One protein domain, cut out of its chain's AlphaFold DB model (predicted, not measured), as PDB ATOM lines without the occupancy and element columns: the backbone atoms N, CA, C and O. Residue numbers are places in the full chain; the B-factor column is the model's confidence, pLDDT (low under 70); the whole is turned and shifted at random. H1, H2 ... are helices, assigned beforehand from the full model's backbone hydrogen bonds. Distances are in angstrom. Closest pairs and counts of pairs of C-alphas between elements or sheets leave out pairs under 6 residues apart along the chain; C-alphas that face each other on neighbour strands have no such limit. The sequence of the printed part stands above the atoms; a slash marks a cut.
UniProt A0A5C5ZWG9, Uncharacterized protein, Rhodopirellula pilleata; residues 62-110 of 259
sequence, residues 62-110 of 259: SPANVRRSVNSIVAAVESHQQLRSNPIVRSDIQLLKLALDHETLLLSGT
ATOM      1  N   SER A  62     -56.862 -74.792  48.892       91.88
ATOM      2  CA  SER A  62     -55.477 -75.085  48.497       91.88
ATOM      3  C   SER A  62     -54.910 -76.348  49.167       91.88
ATOM      4  O   SER A  62     -54.391 -77.197  48.442       91.88
ATOM      5  N   PRO A  63     -55.097 -76.580  50.483       90.50
ATOM      6  CA  PRO A  63     -54.646 -77.810  51.140       90.50
ATOM      7  C   PRO A  63     -55.163 -79.103  50.489       90.50
ATOM      8  O   PRO A  63     -54.408 -80.020  50.152       90.50
ATOM      9  N   ALA A  64     -56.470 -79.153  50.215       89.44
ATOM     10  CA  ALA A  64     -57.098 -80.296  49.562       89.44
ATOM     11  C   ALA A  64     -56.578 -80.490  48.129       89.44
ATOM     12  O   ALA A  64     -56.371 -81.624  47.690       89.44
ATOM     13  N   ASN A  65     -56.332 -79.390  47.411       90.25
ATOM     14  CA  ASN A  65     -55.771 -79.423  46.064       90.25
ATOM     15  C   ASN A  65     -54.320 -79.921  46.061       90.25
ATOM     16  O   ASN A  65     -53.989 -80.788  45.256       90.25
ATOM     17  N   VAL A  66     -53.479 -79.454  46.992       91.62
ATOM     18  CA  VAL A  66     -52.095 -79.930  47.156       91.62
ATOM     19  C   VAL A  66     -52.082 -81.426  47.454       91.62
ATOM     20  O   VAL A  66     -51.388 -82.174  46.769       91.62
ATOM     21  N   ARG A  67     -52.907 -81.892  48.399       92.19
ATOM     22  CA  ARG A  67     -53.023 -83.323  48.711       92.19
ATOM     23  C   ARG A  67     -53.440 -84.148  47.495       92.19
ATOM     24  O   ARG A  67     -52.863 -85.206  47.256       92.19
ATOM     25  N   ARG A  68     -54.415 -83.674  46.712       91.38
ATOM     26  CA  ARG A  68     -54.844 -84.347  45.474       91.38
ATOM     27  C   ARG A  68     -53.687 -84.449  44.479       91.38
ATOM     28  O   ARG A  68     -53.428 -85.538  43.978       91.38
ATOM     29  N   SER A  69     -52.969 -83.351  44.242       92.81
ATOM     30  CA  SER A  69     -51.822 -83.318  43.328       92.81
ATOM     31  C   SER A  69     -50.696 -84.249  43.776       92.81
ATOM     32  O   SER A  69     -50.195 -85.029  42.970       92.81
ATOM     33  N   VAL A  70     -50.337 -84.230  45.062       93.44
ATOM     34  CA  VAL A  70     -49.305 -85.121  45.613       93.44
ATOM     35  C   VAL A  70     -49.732 -86.583  45.499       93.44
ATOM     36  O   VAL A  70     -48.938 -87.404  45.054       93.44
ATOM     37  N   ASN A  71     -50.985 -86.920  45.815       93.19
ATOM     38  CA  ASN A  71     -51.485 -88.289  45.669       93.19
ATOM     39  C   ASN A  71     -51.426 -88.774  44.213       93.19
ATOM     40  O   ASN A  71     -51.033 -89.915  43.972       93.19
ATOM     41  N   SER A  72     -51.759 -87.916  43.245       93.88
ATOM     42  CA  SER A  72     -51.623 -88.239  41.819       93.88
ATOM     43  C   SER A  72     -50.165 -88.478  41.417       93.88
ATOM     44  O   SER A  72     -49.880 -89.436  40.702       93.88
ATOM     45  N   ILE A  73     -49.231 -87.652  41.905       92.56
ATOM     46  CA  ILE A  73     -47.790 -87.825  41.662       92.56
ATOM     47  C   ILE A  73     -47.302 -89.150  42.258       92.56
ATOM     48  O   ILE A  73     -46.627 -89.920  41.580       92.56
ATOM     49  N   VAL A  74     -47.676 -89.445  43.505       93.12
ATOM     50  CA  VAL A  74     -47.316 -90.698  44.182       93.12
ATOM     51  C   VAL A  74     -47.836 -91.903  43.402       93.12
ATOM     52  O   VAL A  74     -47.065 -92.823  43.142       93.12
ATOM     53  N   ALA A  75     -49.100 -91.886  42.970       92.75
ATOM     54  CA  ALA A  75     -49.679 -92.971  42.179       92.75
ATOM     55  C   ALA A  75     -48.943 -93.171  40.842       92.75
ATOM     56  O   ALA A  75     -48.644 -94.303  40.457       92.75
ATOM     57  N   ALA A  76     -48.591 -92.077  40.157       92.81
ATOM     58  CA  ALA A  76     -47.815 -92.133  38.923       92.81
ATOM     59  C   ALA A  76     -46.428 -92.757  39.155       92.81
ATOM     60  O   ALA A  76     -46.031 -93.660  38.418       92.81
ATOM     61  N   VAL A  77     -45.724 -92.358  40.217       92.75
ATOM     62  CA  VAL A  77     -44.412 -92.925  40.566       92.75
ATOM     63  C   VAL A  77     -44.512 -94.402  40.955       92.75
ATOM     64  O   VAL A  77     -43.708 -95.213  40.497       92.75
ATOM     65  N   GLU A  78     -45.504 -94.778  41.764       89.75
ATOM     66  CA  GLU A  78     -45.709 -96.163  42.206       89.75
ATOM     67  C   GLU A  78     -46.058 -97.104  41.033       89.75
ATOM     68  O   GLU A  78     -45.719 -98.291  41.081       89.75
ATOM     69  N   SER A  79     -46.655 -96.575  39.956       92.38
ATOM     70  CA  SER A  79     -46.930 -97.316  38.716       92.38
ATOM     71  C   SER A  79     -45.689 -97.575  37.845       92.38
ATOM     72  O   SER A  79     -45.719 -98.446  36.978       92.38
ATOM     73  N   HIS A  80     -44.589 -96.846  38.064       94.00
ATOM     74  CA  HIS A  80     -43.361 -96.952  37.272       94.00
ATOM     75  C   HIS A  80     -42.290 -97.749  38.024       94.00
ATOM     76  O   HIS A  80     -41.667 -97.258  38.966       94.00
ATOM     77  N   GLN A  81     -42.027 -98.982  37.579       91.06
ATOM     78  CA  GLN A  81     -41.174 -99.944  38.292       91.06
ATOM     79  C   GLN A  81     -39.772 -99.404  38.627       91.06
ATOM     80  O   GLN A  81     -39.324 -99.559  39.762       91.06
ATOM     81  N   GLN A  82     -39.109 -98.729  37.680       91.88
ATOM     82  CA  GLN A  82     -37.770 -98.155  37.883       91.88
ATOM     83  C   GLN A  82     -37.760 -97.078  38.980       91.88
ATOM     84  O   GLN A  82     -36.917 -97.116  39.879       91.88
ATOM     85  N   LEU A  83     -38.730 -96.156  38.952       89.94
ATOM     86  CA  LEU A  83     -38.847 -95.081  39.941       89.94
ATOM     87  C   LEU A  83     -39.234 -95.629  41.316       89.94
ATOM     88  O   LEU A  83     -38.637 -95.252  42.321       89.94
ATOM     89  N   ARG A  84     -40.166 -96.587  41.365       89.56
ATOM     90  CA  ARG A  84     -40.585 -97.258  42.601       89.56
ATOM     91  C   ARG A  84     -39.432 -97.979  43.302       89.56
ATOM     92  O   ARG A  84     -39.407 -98.030  44.530       89.56
ATOM     93  N   SER A  85     -38.501 -98.567  42.550       91.06
ATOM     94  CA  SER A  85     -37.332 -99.249  43.121       91.06
ATOM     95  C   SER A  85     -36.212 -98.304  43.563       91.06
ATOM     96  O   SER A  85     -35.320 -98.734  44.292       91.06
ATOM     97  N   ASN A  86     -36.251 -97.029  43.165       95.50
ATOM     98  CA  ASN A  86     -35.217 -96.064  43.518       95.50
ATOM     99  C   ASN A  86     -35.339 -95.662  45.010       95.50
ATOM    100  O   ASN A  86     -36.381 -95.141  45.422       95.50
ATOM    101  N   PRO A  87     -34.298 -95.880  45.840       92.81
ATOM    102  CA  PRO A  87     -34.361 -95.618  47.280       92.81
ATOM    103  C   PRO A  87     -34.540 -94.133  47.624       92.81
ATOM    104  O   PRO A  87     -35.228 -93.828  48.597       92.81
ATOM    105  N   ILE A  88     -33.989 -93.221  46.814       94.75
ATOM    106  CA  ILE A  88     -34.133 -91.768  47.009       94.75
ATOM    107  C   ILE A  88     -35.598 -91.379  46.804       94.75
ATOM    108  O   ILE A  88     -36.222 -90.811  47.695       94.75
ATOM    109  N   VAL A  89     -36.189 -91.812  45.687       93.00
ATOM    110  CA  VAL A  89     -37.595 -91.535  45.350       93.00
ATOM    111  C   VAL A  89     -38.550 -92.082  46.415       93.00
ATOM    112  O   VAL A  89     -39.519 -91.423  46.788       93.00
ATOM    113  N   ARG A  90     -38.280 -93.280  46.951       91.69
ATOM    114  CA  ARG A  90     -39.078 -93.850  48.050       91.69
ATOM    115  C   ARG A  90     -39.001 -93.009  49.321       91.69
ATOM    116  O   ARG A  90     -40.035 -92.819  49.962       91.69
ATOM    117  N   SER A  91     -37.806 -92.545  49.681       94.25
ATOM    118  CA  SER A  91     -37.601 -91.670  50.837       94.25
ATOM    119  C   SER A  91     -38.358 -90.352  50.663       94.25
ATOM    120  O   SER A  91     -39.115 -89.960  51.549       94.25
ATOM    121  N   ASP A  92     -38.251 -89.719  49.494       94.31
ATOM    122  CA  ASP A  92     -38.945 -88.462  49.193       94.31
ATOM    123  C   ASP A  92     -40.472 -88.623  49.242       94.31
ATOM    124  O   ASP A  92     -41.169 -87.790  49.822       94.31
ATOM    125  N   ILE A  93     -41.015 -89.730  48.720       93.38
ATOM    126  CA  ILE A  93     -42.451 -90.040  48.833       93.38
ATOM    127  C   ILE A  93     -42.879 -90.203  50.293       93.38
ATOM    128  O   ILE A  93     -43.956 -89.735  50.668       93.38
ATOM    129  N   GLN A  94     -42.077 -90.870  51.126       92.56
ATOM    130  CA  GLN A  94     -42.383 -91.015  52.552       92.56
ATOM    131  C   GLN A  94     -42.382 -89.661  53.265       92.56
ATOM    132  O   GLN A  94     -43.305 -89.386  54.031       92.56
ATOM    133  N   LEU A  95     -41.409 -88.796  52.964       94.12
ATOM    134  CA  LEU A  95     -41.352 -87.434  53.494       94.12
ATOM    135  C   LEU A  95     -42.565 -86.603  53.060       94.12
ATOM    136  O   LEU A  95     -43.156 -85.917  53.891       94.12
ATOM    137  N   LEU A  96     -42.990 -86.707  51.797       93.50
ATOM    138  CA  LEU A  96     -44.194 -86.034  51.299       93.50
ATOM    139  C   LEU A  96     -45.461 -86.518  52.011       93.50
ATOM    140  O   LEU A  96     -46.274 -85.696  52.429       93.50
ATOM    141  N   LYS A  97     -45.627 -87.837  52.184       91.81
ATOM    142  CA  LYS A  97     -46.767 -88.413  52.919       91.81
ATOM    143  C   LYS A  97     -46.790 -87.910  54.370       91.81
ATOM    144  O   LYS A  97     -47.821 -87.421  54.820       91.81
ATOM    145  N   LEU A  98     -45.644 -87.922  55.053       93.69
ATOM    146  CA  LEU A  98     -45.523 -87.413  56.422       93.69
ATOM    147  C   LEU A  98     -45.823 -85.906  56.518       93.69
ATOM    148  O   LEU A  98     -46.525 -85.471  57.429       93.69
ATOM    149  N   ALA A  99     -45.332 -85.104  55.570       92.19
ATOM    150  CA  ALA A  99     -45.603 -83.669  55.521       92.19
ATOM    151  C   ALA A  99     -47.100 -83.375  55.337       92.19
ATOM    152  O   ALA A  99     -47.635 -82.482  55.994       92.19
ATOM    153  N   LEU A 100     -47.788 -84.153  54.497       92.00
ATOM    154  CA  LEU A 100     -49.241 -84.079  54.366       92.00
ATOM    155  C   LEU A 100     -49.944 -84.452  55.683       92.00
ATOM    156  O   LEU A 100     -50.902 -83.791  56.076       92.00
ATOM    157  N   ASP A 101     -49.500 -85.479  56.401       90.44
ATOM    158  CA  ASP A 101     -50.123 -85.849  57.681       90.44
ATOM    159  C   ASP A 101     -49.951 -84.747  58.743       90.44
ATOM    160  O   ASP A 101     -50.912 -84.386  59.432       90.44
ATOM    161  N   HIS A 102     -48.768 -84.129  58.818       89.50
ATOM    162  CA  HIS A 102     -48.528 -82.961  59.671       89.50
ATOM    163  C   HIS A 102     -49.399 -81.760  59.284       89.50
ATOM    164  O   HIS A 102     -49.929 -81.069  60.154       89.50
ATOM    165  N   GLU A 103     -49.592 -81.520  57.989       89.19
ATOM    166  CA  GLU A 103     -50.480 -80.467  57.496       89.19
ATOM    167  C   GLU A 103     -51.930 -80.673  57.960       89.19
ATOM    168  O   GLU A 103     -52.569 -79.718  58.401       89.19
ATOM    169  N   THR A 104     -52.434 -81.910  57.987       84.62
ATOM    170  CA  THR A 104     -53.781 -82.191  58.515       84.62
ATOM    171  C   THR A 104     -53.905 -81.824  59.991       84.62
ATOM    172  O   THR A 104     -54.916 -81.245  60.398       84.62
ATOM    173  N   LEU A 105     -52.874 -82.112  60.790       83.75
ATOM    174  CA  LEU A 105     -52.834 -81.718  62.199       83.75
ATOM    175  C   LEU A 105     -52.861 -80.194  62.347       83.75
ATOM    176  O   LEU A 105     -53.661 -79.680  63.128       83.75
ATOM    177  N   LEU A 106     -52.071 -79.464  61.553       81.44
ATOM    178  CA  LEU A 106     -52.073 -77.997  61.561       81.44
ATOM    179  C   LEU A 106     -53.446 -77.421  61.178       81.44
ATOM    180  O   LEU A 106     -53.945 -76.505  61.831       81.44
ATOM    181  N   LEU A 107     -54.097 -77.990  60.163       81.50
ATOM    182  CA  LEU A 107     -55.406 -77.536  59.690       81.50
ATOM    183  C   LEU A 107     -56.549 -77.873  60.648       81.50
ATOM    184  O   LEU A 107     -57.566 -77.176  60.643       81.50
ATOM    185  N   SER A 108     -56.402 -78.892  61.495       74.69
ATOM    186  CA  SER A 108     -57.420 -79.235  62.496       74.69
ATOM    187  C   SER A 108     -57.705 -78.088  63.482       74.69
ATOM    188  O   SER A 108     -58.824 -77.983  63.981       74.69
ATOM    189  N   GLY A 109     -56.738 -77.183  63.683       69.44
ATOM    190  CA  GLY A 109     -56.882 -75.964  64.488       69.44
ATOM    191  C   GLY A 109     -57.322 -74.718  63.706       69.44
ATOM    192  O   GLY A 109     -57.512 -73.660  64.303       69.44
ATOM    193  N   THR A 110     -57.489 -74.803  62.383       69.75
ATOM    194  CA  THR A 110     -57.865 -73.648  61.547       69.75
ATOM    195  C   THR A 110     -59.384 -73.432  61.541       69.75
ATOM    196  O   THR A 110     -60.147 -74.188  60.938       69.75
TER     197      THR A 110
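This is residues 62 to 110 of the 259 residues of an uncharacterized protein of Rhodopirellula pilleata (UniProt A0A5C5ZWG9). Look for a long, narrow U of helix: H3 and H1 run side by side in opposite ways, and the short helix H2 makes the turn at one end. The two long helices make the longest axis and meet only loosely. The printed part has 49 residues with three named helices, in the order H1, H2, H3, and no named strand; its class is all helix. The whole is loose, with a radius of gyration of the C-alphas of 12.2 A, and a rod in outline, spanning 40 by 17 by 9 A.

Start from H3, residues 87 to 108, the longest helix. It only just touches H1, residues 62 to 79, with 3 pairs of C-alphas within 8 A; look at residues 93 to 100 of H3 and 67 to 74 of H1. The closest C-alphas there are those of Val 74 and Ile 93, 6.8 A apart. The two run opposite ways at a shallow tilt of 23 degrees. H2, residues 81 to 85, is close to H3 but not clearly touching; their closest C-alphas, of Leu 83 and Val 89, are 6.6 A apart. H1 and H2 only just touch, with 3 pairs within 8 A, and only at the corner by their link; the part of H1 is residues 77 to 78, and the closest C-alphas are those of Glu 78 and Arg 84, 5.3 A apart. In H1, H2 and H3, every O i to N i+4 pair is within hydrogen-bond range.

Find C-alpha 87 at (-34.361, -95.618, 47.280); from there H3 runs 32.1 A to C-alpha 108 at (-57.420, -79.235, 62.496). H1 runs 25.7 A from C-alpha 62 at (-55.477, -75.085, 48.497) to C-alpha 79. H2 has five residues.

The C-alphas farthest apart, of Gln 82 and Gly 109, are 39.6 A apart. The printed part has no cut, and both links are tight. Mean pLDDT of the printed part is 90.2; residues 109 to 110 are under 70.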